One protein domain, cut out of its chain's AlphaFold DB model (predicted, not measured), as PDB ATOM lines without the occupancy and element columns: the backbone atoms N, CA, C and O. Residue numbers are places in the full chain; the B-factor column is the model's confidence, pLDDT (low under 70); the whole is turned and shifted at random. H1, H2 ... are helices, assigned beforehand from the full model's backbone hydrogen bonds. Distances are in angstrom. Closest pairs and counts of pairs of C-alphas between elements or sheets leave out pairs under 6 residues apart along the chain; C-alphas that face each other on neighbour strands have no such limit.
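This is residues 40 to 116 of the 180 residues of an uncharacterized protein of Amphimedon queenslandica (UniProt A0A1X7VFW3). One long helix, H2, makes the long axis of a thin rod, and a short helix, H1, folds back along its first part to make a lopsided helical hairpin. At the other end of H2, residues 94 to 116 form a loose tail of loops with no named element, while residues 73 to 88 of H2 stand free between the two ends. The printed part has 77 residues with two named helices, H1 then H2, and no named strand; its class is all helix. The whole is extended, with a radius of gyration of the C-alphas of 22.3 A and spans of 67 by 19 by 19 A.

H2, residues 59 to 93, measures 50.9 A from C-alpha 59 at (27.039, -12.144, 46.812) to C-alpha 93 at (54.080, -53.697, 35.100). H1, residues 40 to 51, begins with C-alpha 40 at (36.111, -30.469, 53.092) and measures 16.3 A.

H2 touches H1 with residues 61 to 71 alone. Their closest C-alphas are those of Thr 45 and Ala 64, 5.5 A apart. The two helices form a hairpin and run opposite ways at a shallow tilt of 32 degrees. In H1 and H2 every O i to N i+4 pair is within hydrogen-bond range.

The two C-alphas farthest apart are those of Ser 57 and Thr 109, at 67.6 A. The printed part has no cut. The link from H1 to H2 has 7 residues and is short; residues 54 to 59, of which 59 belongs to H2, stand free. The mean pLDDT of the printed part is 82.5, and it is under 70 at residues 55 to 57, 102, 107 to 113 and 115.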
ATOM      1  N   ALA A  40      36.422 -31.629  52.252       89.94
ATOM      2  CA  ALA A  40      36.111 -30.469  53.092       89.94
ATOM      3  C   ALA A  40      35.547 -29.285  52.284       89.94
ATOM      4  O   ALA A  40      34.532 -28.714  52.671       89.94
ATOM      5  N   THR A  41      36.141 -28.979  51.126       90.94
ATOM      6  CA  THR A  41      35.698 -27.880  50.256       90.94
ATOM      7  C   THR A  41      34.303 -28.125  49.689       90.94
ATOM      8  O   THR A  41      33.465 -27.233  49.755       90.94
ATOM      9  N   CYS A  42      34.016 -29.334  49.191       91.38
ATOM     10  CA  CYS A  42      32.679 -29.698  48.717       91.38
ATOM     11  C   CYS A  42      31.640 -29.639  49.841       91.38
ATOM     12  O   CYS A  42      30.540 -29.147  49.625       91.38
ATOM     13  N   LYS A  43      31.977 -30.110  51.050       91.50
ATOM     14  CA  LYS A  43      31.081 -30.021  52.216       91.50
ATOM     15  C   LYS A  43      30.731 -28.576  52.547       91.50
ATOM     16  O   LYS A  43      29.565 -28.269  52.766       91.50
ATOM     17  N   GLU A  44      31.741 -27.712  52.581       90.94
ATOM     18  CA  GLU A  44      31.597 -26.291  52.895       90.94
ATOM     19  C   GLU A  44      30.737 -25.576  51.846       90.94
ATOM     20  O   GLU A  44      29.724 -24.968  52.193       90.94
ATOM     21  N   THR A  45      31.087 -25.687  50.559       91.44
ATOM     22  CA  THR A  45      30.359 -24.986  49.489       91.44
ATOM     23  C   THR A  45      28.942 -25.520  49.327       91.44
ATOM     24  O   THR A  45      28.013 -24.727  49.203       91.44
ATOM     25  N   SER A  46      28.735 -26.841  49.402       89.25
ATOM     26  CA  SER A  46      27.388 -27.419  49.395       89.25
ATOM     27  C   SER A  46      26.575 -26.973  50.607       89.25
ATOM     28  O   SER A  46      25.406 -26.638  50.446       89.25
ATOM     29  N   GLY A  47      27.177 -26.917  51.798       89.62
ATOM     30  CA  GLY A  47      26.517 -26.419  53.003       89.62
ATOM     31  C   GLY A  47      26.017 -24.984  52.836       89.62
ATOM     32  O   GLY A  47      24.842 -24.729  53.079       89.62
ATOM     33  N   LEU A  48      26.878 -24.087  52.344       87.75
ATOM     34  CA  LEU A  48      26.548 -22.678  52.095       87.75
ATOM     35  C   LEU A  48      25.461 -22.501  51.029       87.75
ATOM     36  O   LEU A  48      24.569 -21.667  51.190       87.75
ATOM     37  N   ILE A  49      25.517 -23.282  49.948       87.06
ATOM     38  CA  ILE A  49      24.512 -23.237  48.877       87.06
ATOM     39  C   ILE A  49      23.155 -23.732  49.400       87.06
ATOM     40  O   ILE A  49      22.134 -23.094  49.155       87.06
ATOM     41  N   ILE A  50      23.136 -24.833  50.158       87.50
ATOM     42  CA  ILE A  50      21.904 -25.420  50.706       87.50
ATOM     43  C   ILE A  50      21.281 -24.505  51.765       87.50
ATOM     44  O   ILE A  50      20.074 -24.272  51.732       87.50
ATOM     45  N   SER A  51      22.079 -23.962  52.689       84.31
ATOM     46  CA  SER A  51      21.570 -23.105  53.771       84.31
ATOM     47  C   SER A  51      20.988 -21.785  53.272       84.31
ATOM     48  O   SER A  51      20.209 -21.154  53.980       84.31
ATOM     49  N   SER A  52      21.366 -21.367  52.064       79.69
ATOM     50  CA  SER A  52      21.057 -20.043  51.521       79.69
ATOM     51  C   SER A  52      20.129 -20.104  50.302       79.69
ATOM     52  O   SER A  52      19.919 -19.092  49.641       79.69
ATOM     53  N   ALA A  53      19.528 -21.268  50.022       71.19
ATOM     54  CA  ALA A  53      18.708 -21.530  48.834       71.19
ATOM     55  C   ALA A  53      17.512 -20.569  48.639       71.19
ATOM     56  O   ALA A  53      17.012 -20.435  47.525       71.19
ATOM     57  N   ASN A  54      17.080 -19.870  49.697       72.31
ATOM     58  CA  ASN A  54      15.979 -18.902  49.656       72.31
ATOM     59  C   ASN A  54      16.426 -17.432  49.501       72.31
ATOM     60  O   ASN A  54      15.574 -16.552  49.413       72.31
ATOM     61  N   MET A  55      17.730 -17.136  49.466       69.12
ATOM     62  CA  MET A  55      18.253 -15.777  49.274       69.12
ATOM     63  C   MET A  55      18.719 -15.609  47.821       69.12
ATOM     64  O   MET A  55      19.818 -16.010  47.461       69.12
ATOM     65  N   GLN A  56      17.881 -15.040  46.952       58.53
ATOM     66  CA  GLN A  56      18.107 -15.041  45.492       58.53
ATOM     67  C   GLN A  56      19.196 -14.075  44.974       58.53
ATOM     68  O   GLN A  56      19.373 -13.948  43.766       58.53
ATOM     69  N   SER A  57      19.953 -13.399  45.838       64.69
ATOM     70  CA  SER A  57      20.914 -12.371  45.400       64.69
ATOM     71  C   SER A  57      22.047 -12.102  46.391       64.69
ATOM     72  O   SER A  57      22.654 -11.031  46.372       64.69
ATOM     73  N   ASP A  58      22.372 -13.065  47.258       75.31
ATOM     74  CA  ASP A  58      23.515 -12.901  48.152       75.31
ATOM     75  C   ASP A  58      24.823 -13.123  47.375       75.31
ATOM     76  O   ASP A  58      25.077 -14.200  46.826       75.31
ATOM     77  N   LYS A  59      25.680 -12.097  47.365       83.06
ATOM     78  CA  LYS A  59      27.039 -12.144  46.812       83.06
ATOM     79  C   LYS A  59      27.807 -13.375  47.316       83.06
ATOM     80  O   LYS A  59      28.514 -14.020  46.543       83.06
ATOM     81  N   ARG A  60      27.585 -13.773  48.572       81.69
ATOM     82  CA  ARG A  60      28.198 -14.962  49.182       81.69
ATOM     83  C   ARG A  60      27.789 -16.262  48.492       81.69
ATOM     84  O   ARG A  60      28.607 -17.171  48.379       81.69
ATOM     85  N   ILE A  61      26.554 -16.360  47.998       85.44
ATOM     86  CA  ILE A  61      26.076 -17.538  47.258       85.44
ATOM     87  C   ILE A  61      26.737 -17.582  45.890       85.44
ATOM     88  O   ILE A  61      27.234 -18.633  45.495       85.44
ATOM     89  N   THR A  62      26.804 -16.449  45.187       87.12
ATOM     90  CA  THR A  62      27.477 -16.395  43.880       87.12
ATOM     91  C   THR A  62      28.958 -16.761  43.991       87.12
ATOM     92  O   THR A  62      29.458 -17.549  43.189       87.12
ATOM     93  N   GLU A  63      29.638 -16.296  45.042       89.94
ATOM     94  CA  GLU A  63      31.024 -16.665  45.347       89.94
ATOM     95  C   GLU A  63      31.157 -18.153  45.702       89.94
ATOM     96  O   GLU A  63      32.055 -18.828  45.199       89.94
ATOM     97  N   ALA A  64      30.249 -18.706  46.515       89.81
ATOM     98  CA  ALA A  64      30.249 -20.127  46.865       89.81
ATOM     99  C   ALA A  64      29.989 -21.033  45.649       89.81
ATOM    100  O   ALA A  64      30.627 -22.081  45.516       89.81
ATOM    101  N   MET A  65      29.094 -20.627  44.743       90.06
ATOM    102  CA  MET A  65      28.830 -21.332  43.486       90.06
ATOM    103  C   MET A  65      30.050 -21.296  42.568       90.06
ATOM    104  O   MET A  65      30.444 -22.342  42.051       90.06
ATOM    105  N   GLN A  66      30.692 -20.135  42.415       92.94
ATOM    106  CA  GLN A  66      31.911 -20.020  41.617       92.94
ATOM    107  C   GLN A  66      33.042 -20.873  42.207       92.94
ATOM    108  O   GLN A  66      33.619 -21.696  41.500       92.94
ATOM    109  N   LYS A  67      33.271 -20.793  43.526       94.38
ATOM    110  CA  LYS A  67      34.239 -21.637  44.248       94.38
ATOM    111  C   LYS A  67      33.961 -23.129  44.034       94.38
ATOM    112  O   LYS A  67      34.899 -23.906  43.860       94.38
ATOM    113  N   ALA A  68      32.693 -23.548  44.020       93.44
ATOM    114  CA  ALA A  68      32.319 -24.936  43.751       93.44
ATOM    115  C   ALA A  68      32.629 -25.365  42.304       93.44
ATOM    116  O   ALA A  68      33.112 -26.481  42.092       93.44
ATOM    117  N   LEU A  69      32.384 -24.497  41.315       95.44
ATOM    118  CA  LEU A  69      32.718 -24.756  39.911       95.44
ATOM    119  C   LEU A  69      34.231 -24.853  39.698       95.44
ATOM    120  O   LEU A  69      34.702 -25.810  39.078       95.44
ATOM    121  N   ASP A  70      34.985 -23.919  40.271       96.25
ATOM    122  CA  ASP A  70      36.442 -23.886  40.177       96.25
ATOM    123  C   ASP A  70      37.046 -25.132  40.828       96.25
ATOM    124  O   ASP A  70      37.833 -25.842  40.196       96.25
ATOM    125  N   HIS A  71      36.591 -25.477  42.037       95.31
ATOM    126  CA  HIS A  71      37.012 -26.689  42.734       95.31
ATOM    127  C   HIS A  71      36.701 -27.955  41.925       95.31
ATOM    128  O   HIS A  71      37.569 -28.809  41.754       95.31
ATOM    129  N   ARG A  72      35.494 -28.065  41.355       94.69
ATOM    130  CA  ARG A  72      35.124 -29.199  40.493       94.69
ATOM    131  C   ARG A  72      36.037 -29.305  39.272       94.69
ATOM    132  O   ARG A  72      36.395 -30.414  38.878       94.69
ATOM    133  N   SER A  73      36.396 -28.174  38.664       96.62
ATOM    134  CA  SER A  73      37.295 -28.145  37.507       96.62
ATOM    135  C   SER A  73      38.712 -28.601  37.870       96.62
ATOM    136  O   SER A  73      39.307 -29.384  37.130       96.62
ATOM    137  N   LEU A  74      39.215 -28.180  39.034       94.75
ATOM    138  CA  LEU A  74      40.522 -28.565  39.555       94.75
ATOM    139  C   LEU A  74      40.573 -30.064  39.858       94.75
ATOM    140  O   LEU A  74      41.397 -30.769  39.283       94.75
ATOM    141  N   VAL A  75      39.635 -30.569  40.664       93.19
ATOM    142  CA  VAL A  75      39.566 -31.993  41.038       93.19
ATOM    143  C   VAL A  75      39.428 -32.883  39.803       93.19
ATOM    144  O   VAL A  75      39.974 -33.985  39.756       93.19
ATOM    145  N   LYS A  76      38.718 -32.420  38.766       94.75
ATOM    146  CA  LYS A  76      38.633 -33.142  37.492       94.75
ATOM    147  C   LYS A  76      40.005 -33.260  36.818       94.75
ATOM    148  O   LYS A  76      40.369 -34.368  36.437       94.75
ATOM    149  N   LYS A  77      40.757 -32.158  36.716       95.06
ATOM    150  CA  LYS A  77      42.113 -32.150  36.138       95.06
ATOM    151  C   LYS A  77      43.070 -33.036  36.934       95.06
ATOM    152  O   LYS A  77      43.782 -33.841  36.347       95.06
ATOM    153  N   GLU A  78      43.044 -32.942  38.262       91.94
ATOM    154  CA  GLU A  78      43.859 -33.788  39.146       91.94
ATOM    155  C   GLU A  78      43.527 -35.270  38.964       91.94
ATOM    156  O   GLU A  78      44.421 -36.103  38.849       91.94
ATOM    157  N   ARG A  79      42.235 -35.610  38.867       90.50
ATOM    158  CA  ARG A  79      41.791 -36.986  38.628       90.50
ATOM    159  C   ARG A  79      42.201 -37.508  37.254       90.50
ATOM    160  O   ARG A  79      42.465 -38.700  37.121       90.50
ATOM    161  N   GLU A  80      42.192 -36.663  36.230       94.44
ATOM    162  CA  GLU A  80      42.660 -37.018  34.886       94.44
ATOM    163  C   GLU A  80      44.167 -37.274  34.889       94.44
ATOM    164  O   GLU A  80      44.585 -38.357  34.487       94.44
ATOM    165  N   TYR A  81      44.950 -36.364  35.471       90.81
ATOM    166  CA  TYR A  81      46.389 -36.545  35.663       90.81
ATOM    167  C   TYR A  81      46.705 -37.842  36.418       90.81
ATOM    168  O   TYR A  81      47.508 -38.656  35.969       90.81
ATOM    169  N   TYR A  82      46.008 -38.080  37.529       86.12
ATOM    170  CA  TYR A  82      46.164 -39.292  38.322       86.12
ATOM    171  C   TYR A  82      45.900 -40.566  37.508       86.12
ATOM    172  O   TYR A  82      46.678 -41.516  37.557       86.12
ATOM    173  N   LYS A  83      44.834 -40.583  36.696       88.12
ATOM    174  CA  LYS A  83      44.540 -41.710  35.798       88.12
ATOM    175  C   LYS A  83      45.644 -41.945  34.775       88.12
ATOM    176  O   LYS A  83      45.881 -43.097  34.423       88.12
ATOM    177  N   ASP A  84      46.279 -40.895  34.273       89.94
ATOM    178  CA  ASP A  84      47.355 -41.034  33.295       89.94
ATOM    179  C   ASP A  84      48.620 -41.612  33.940       89.94
ATOM    180  O   ASP A  84      49.169 -42.579  33.414       89.94
ATOM    181  N   VAL A  85      48.980 -41.162  35.148       85.75
ATOM    182  CA  VAL A  85      50.063 -41.773  35.944       85.75
ATOM    183  C   VAL A  85      49.793 -43.261  36.207       85.75
ATOM    184  O   VAL A  85      50.688 -44.096  36.061       85.75
ATOM    185  N   LEU A  86      48.550 -43.636  36.534       83.94
ATOM    186  CA  LEU A  86      48.181 -45.045  36.720       83.94
ATOM    187  C   LEU A  86      48.323 -45.875  35.442       83.94
ATOM    188  O   LEU A  86      48.763 -47.021  35.517       83.94
ATOM    189  N   LYS A  87      47.958 -45.330  34.274       87.31
ATOM    190  CA  LYS A  87      48.137 -46.024  32.988       87.31
ATOM    191  C   LYS A  87      49.615 -46.266  32.704       87.31
ATOM    192  O   LYS A  87      49.971 -47.361  32.280       87.31
ATOM    193  N   GLU A  88      50.472 -45.279  32.952       86.12
ATOM    194  CA  GLU A  88      51.921 -45.434  32.798       86.12
ATOM    195  C   GLU A  88      52.466 -46.526  33.727       86.12
ATOM    196  O   GLU A  88      53.172 -47.431  33.277       86.12
ATOM    197  N   ALA A  89      52.062 -46.516  35.000       82.69
ATOM    198  CA  ALA A  89      52.440 -47.546  35.964       82.69
ATOM    199  C   ALA A  89      51.962 -48.950  35.540       82.69
ATOM    200  O   ALA A  89      52.722 -49.918  35.612       82.69
ATOM    201  N   GLN A  90      50.726 -49.061  35.043       83.56
ATOM    202  CA  GLN A  90      50.165 -50.303  34.504       83.56
ATOM    203  C   GLN A  90      50.971 -50.815  33.311       83.56
ATOM    204  O   GLN A  90      51.272 -52.005  33.251       83.56
ATOM    205  N   LEU A  91      51.350 -49.940  32.375       85.81
ATOM    206  CA  LEU A  91      52.150 -50.314  31.207       85.81
ATOM    207  C   LEU A  91      53.526 -50.862  31.601       85.81
ATOM    208  O   LEU A  91      53.967 -51.848  31.016       85.81
ATOM    209  N   LEU A  92      54.179 -50.272  32.605       82.12
ATOM    210  CA  LEU A  92      55.489 -50.733  33.086       82.12
ATOM    211  C   LEU A  92      55.424 -52.107  33.771       82.12
ATOM    212  O   LEU A  92      56.393 -52.867  33.730       82.12
ATOM    213  N   LEU A  93      54.294 -52.426  34.403       78.44
ATOM    214  CA  LEU A  93      54.080 -53.697  35.100       78.44
ATOM    215  C   LEU A  93      53.517 -54.794  34.186       78.44
ATOM    216  O   LEU A  93      53.747 -55.982  34.443       78.44
ATOM    217  N   LYS A  94      52.804 -54.412  33.120       81.12
ATOM    218  CA  LYS A  94      52.097 -55.329  32.226       81.12
ATOM    219  C   LYS A  94      53.054 -56.230  31.461       81.12
ATOM    220  O   LYS A  94      53.831 -55.761  30.637       81.12
ATOM    221  N   GLY A  95      52.921 -57.536  31.669       77.38
ATOM    222  CA  GLY A  95      53.730 -58.564  31.014       77.38
ATOM    223  C   GLY A  95      54.821 -59.111  31.932       77.38
ATOM    224  O   GLY A  95      54.753 -60.289  32.272       77.38
ATOM    225  N   PRO A  96      55.803 -58.303  32.389       74.50
ATOM    226  CA  PRO A  96      56.830 -58.806  33.285       74.50
ATOM    227  C   PRO A  96      56.272 -59.209  34.652       74.50
ATOM    228  O   PRO A  96      56.782 -60.159  35.219       74.50
ATOM    229  N   TYR A  97      55.250 -58.523  35.178       75.31
ATOM    230  CA  TYR A  97      54.726 -58.757  36.536       75.31
ATOM    231  C   TYR A  97      53.248 -59.127  36.572       75.31
ATOM    232  O   TYR A  97      52.681 -59.270  37.655       75.31
ATOM    233  N   THR A  98      52.612 -59.267  35.413       75.25
ATOM    234  CA  THR A  98      51.207 -59.651  35.311       75.25
ATOM    235  C   THR A  98      51.038 -60.774  34.304       75.25
ATOM    236  O   THR A  98      51.616 -60.721  33.219       75.25
ATOM    237  N   ASP A  99      50.213 -61.764  34.627       77.31
ATOM    238  CA  ASP A  99      49.839 -62.812  33.678       77.31
ATOM    239  C   ASP A  99      48.815 -62.323  32.629       77.31
ATOM    240  O   ASP A  99      48.403 -61.158  32.611       77.31
ATOM    241  N   ALA A 100      48.379 -63.224  31.742       75.12
ATOM    242  CA  ALA A 100      47.356 -62.932  30.732       75.12
ATOM    243  C   ALA A 100      45.990 -62.531  31.333       75.12
ATOM    244  O   ALA A 100      45.174 -61.925  30.641       75.12
ATOM    245  N   ALA A 101      45.750 -62.833  32.614       75.50
ATOM    246  CA  ALA A 101      44.567 -62.438  33.371       75.50
ATOM    247  C   ALA A 101      44.779 -61.132  34.170       75.50
ATOM    248  O   ALA A 101      43.944 -60.785  35.005       75.50
ATOM    249  N   ASN A 102      45.876 -60.398  33.923       69.00
ATOM    250  CA  ASN A 102      46.296 -59.197  34.659       69.00
ATOM    251  C   ASN A 102      46.447 -59.417  36.176       69.00
ATOM    252  O   ASN A 102      46.315 -58.483  36.970       69.00
ATOM    253  N   THR A 103      46.723 -60.653  36.590       71.75
ATOM    254  CA  THR A 103      47.002 -61.008  37.980       71.75
ATOM    255  C   THR A 103      48.482 -60.835  38.271       71.75
ATOM    256  O   THR A 103      49.310 -61.166  37.422       71.75
ATOM    257  N   TYR A 104      48.829 -60.326  39.460       74.81
ATOM    258  CA  TYR A 104      50.222 -60.180  39.870       74.81
ATOM    259  C   TYR A 104      50.943 -61.531  39.842       74.81
ATOM    260  O   TYR A 104      50.603 -62.455  40.582       74.81
ATOM    261  N   ASN A 105      51.952 -61.623  38.985       75.06
ATOM    262  CA  ASN A 105      52.817 -62.776  38.817       75.06
ATOM    263  C   ASN A 105      54.253 -62.290  38.548       75.06
ATOM    264  O   ASN A 105      54.665 -62.186  37.391       75.06
ATOM    265  N   PRO A 106      55.001 -61.905  39.595       71.06
ATOM    266  CA  PRO A 106      56.362 -61.409  39.445       71.06
ATOM    267  C   PRO A 106      57.318 -62.529  38.992       71.06
ATOM    268  O   PRO A 106      57.229 -63.647  39.509       71.06
ATOM    269  N   PRO A 107      58.302 -62.257  38.115       68.19
ATOM    270  CA  PRO A 107      59.336 -63.227  37.794       68.19
ATOM    271  C   PRO A 107      60.215 -63.426  39.026       68.19
ATOM    272  O   PRO A 107      60.702 -62.460  39.613       68.19
ATOM    273  N   LEU A 108      60.519 -64.679  39.372       67.31
ATOM    274  CA  LEU A 108      61.439 -64.990  40.478       67.31
ATOM    275  C   LEU A 108      62.858 -64.424  40.257       67.31
ATOM    276  O   LEU A 108      63.637 -64.315  41.197       67.31
ATOM    277  N   THR A 109      63.191 -64.064  39.016       68.25
ATOM    278  CA  THR A 109      64.511 -63.594  38.580       68.25
ATOM    279  C   THR A 109      64.679 -62.073  38.599       68.25
ATOM    280  O   THR A 109      65.806 -61.594  38.491       68.25
ATOM    281  N   ARG A 110      63.594 -61.296  38.727       67.19
ATOM    282  CA  ARG A 110      63.631 -59.825  38.718       67.19
ATOM    283  C   ARG A 110      62.733 -59.261  39.824       67.19
ATOM    284  O   ARG A 110      61.520 -59.196  39.642       67.19
ATOM    285  N   PRO A 111      63.299 -58.856  40.974       68.19
ATOM    286  CA  PRO A 111      62.520 -58.234  42.034       68.19
ATOM    287  C   PRO A 111      62.020 -56.845  41.614       68.19
ATOM    288  O   PRO A 111      62.739 -56.080  40.969       68.19
ATOM    289  N   LEU A 112      60.808 -56.496  42.060       66.69
ATOM    290  CA  LEU A 112      60.135 -55.219  41.775       66.69
ATOM    291  C   LEU A 112      61.011 -53.999  42.119       66.69
ATOM    292  O   LEU A 112      60.995 -52.999  41.411       66.69
ATOM    293  N   ALA A 113      61.833 -54.122  43.167       68.00
ATOM    294  CA  ALA A 113      62.757 -53.093  43.643       68.00
ATOM    295  C   ALA A 113      63.856 -52.699  42.634       68.00
ATOM    296  O   ALA A 113      64.509 -51.677  42.817       68.00
ATOM    297  N   MET A 114      64.080 -53.492  41.579       71.00
ATOM    298  CA  MET A 114      65.025 -53.159  40.505       71.00
ATOM    299  C   MET A 114      64.398 -52.314  39.391       71.00
ATOM    300  O   MET A 114      65.114 -51.851  38.503       71.00
ATOM    301  N   LEU A 115      63.078 -52.125  39.400       68.62
ATOM    302  CA  LEU A 115      62.407 -51.274  38.432       68.62
ATOM    303  C   LEU A 115      62.293 -49.840  38.941       68.62
ATOM    304  O   LEU A 115      61.905 -49.589  40.080       68.62
ATOM    305  N   LYS A 116      62.521 -48.885  38.040       72.00
ATOM    306  CA  LYS A 116      62.170 -47.484  38.266       72.00
ATOM    307  C   LYS A 116      60.704 -47.264  37.880       72.00
ATOM    308  O   LYS A 116      60.418 -46.774  36.793       72.00
TER     309      LYS A 116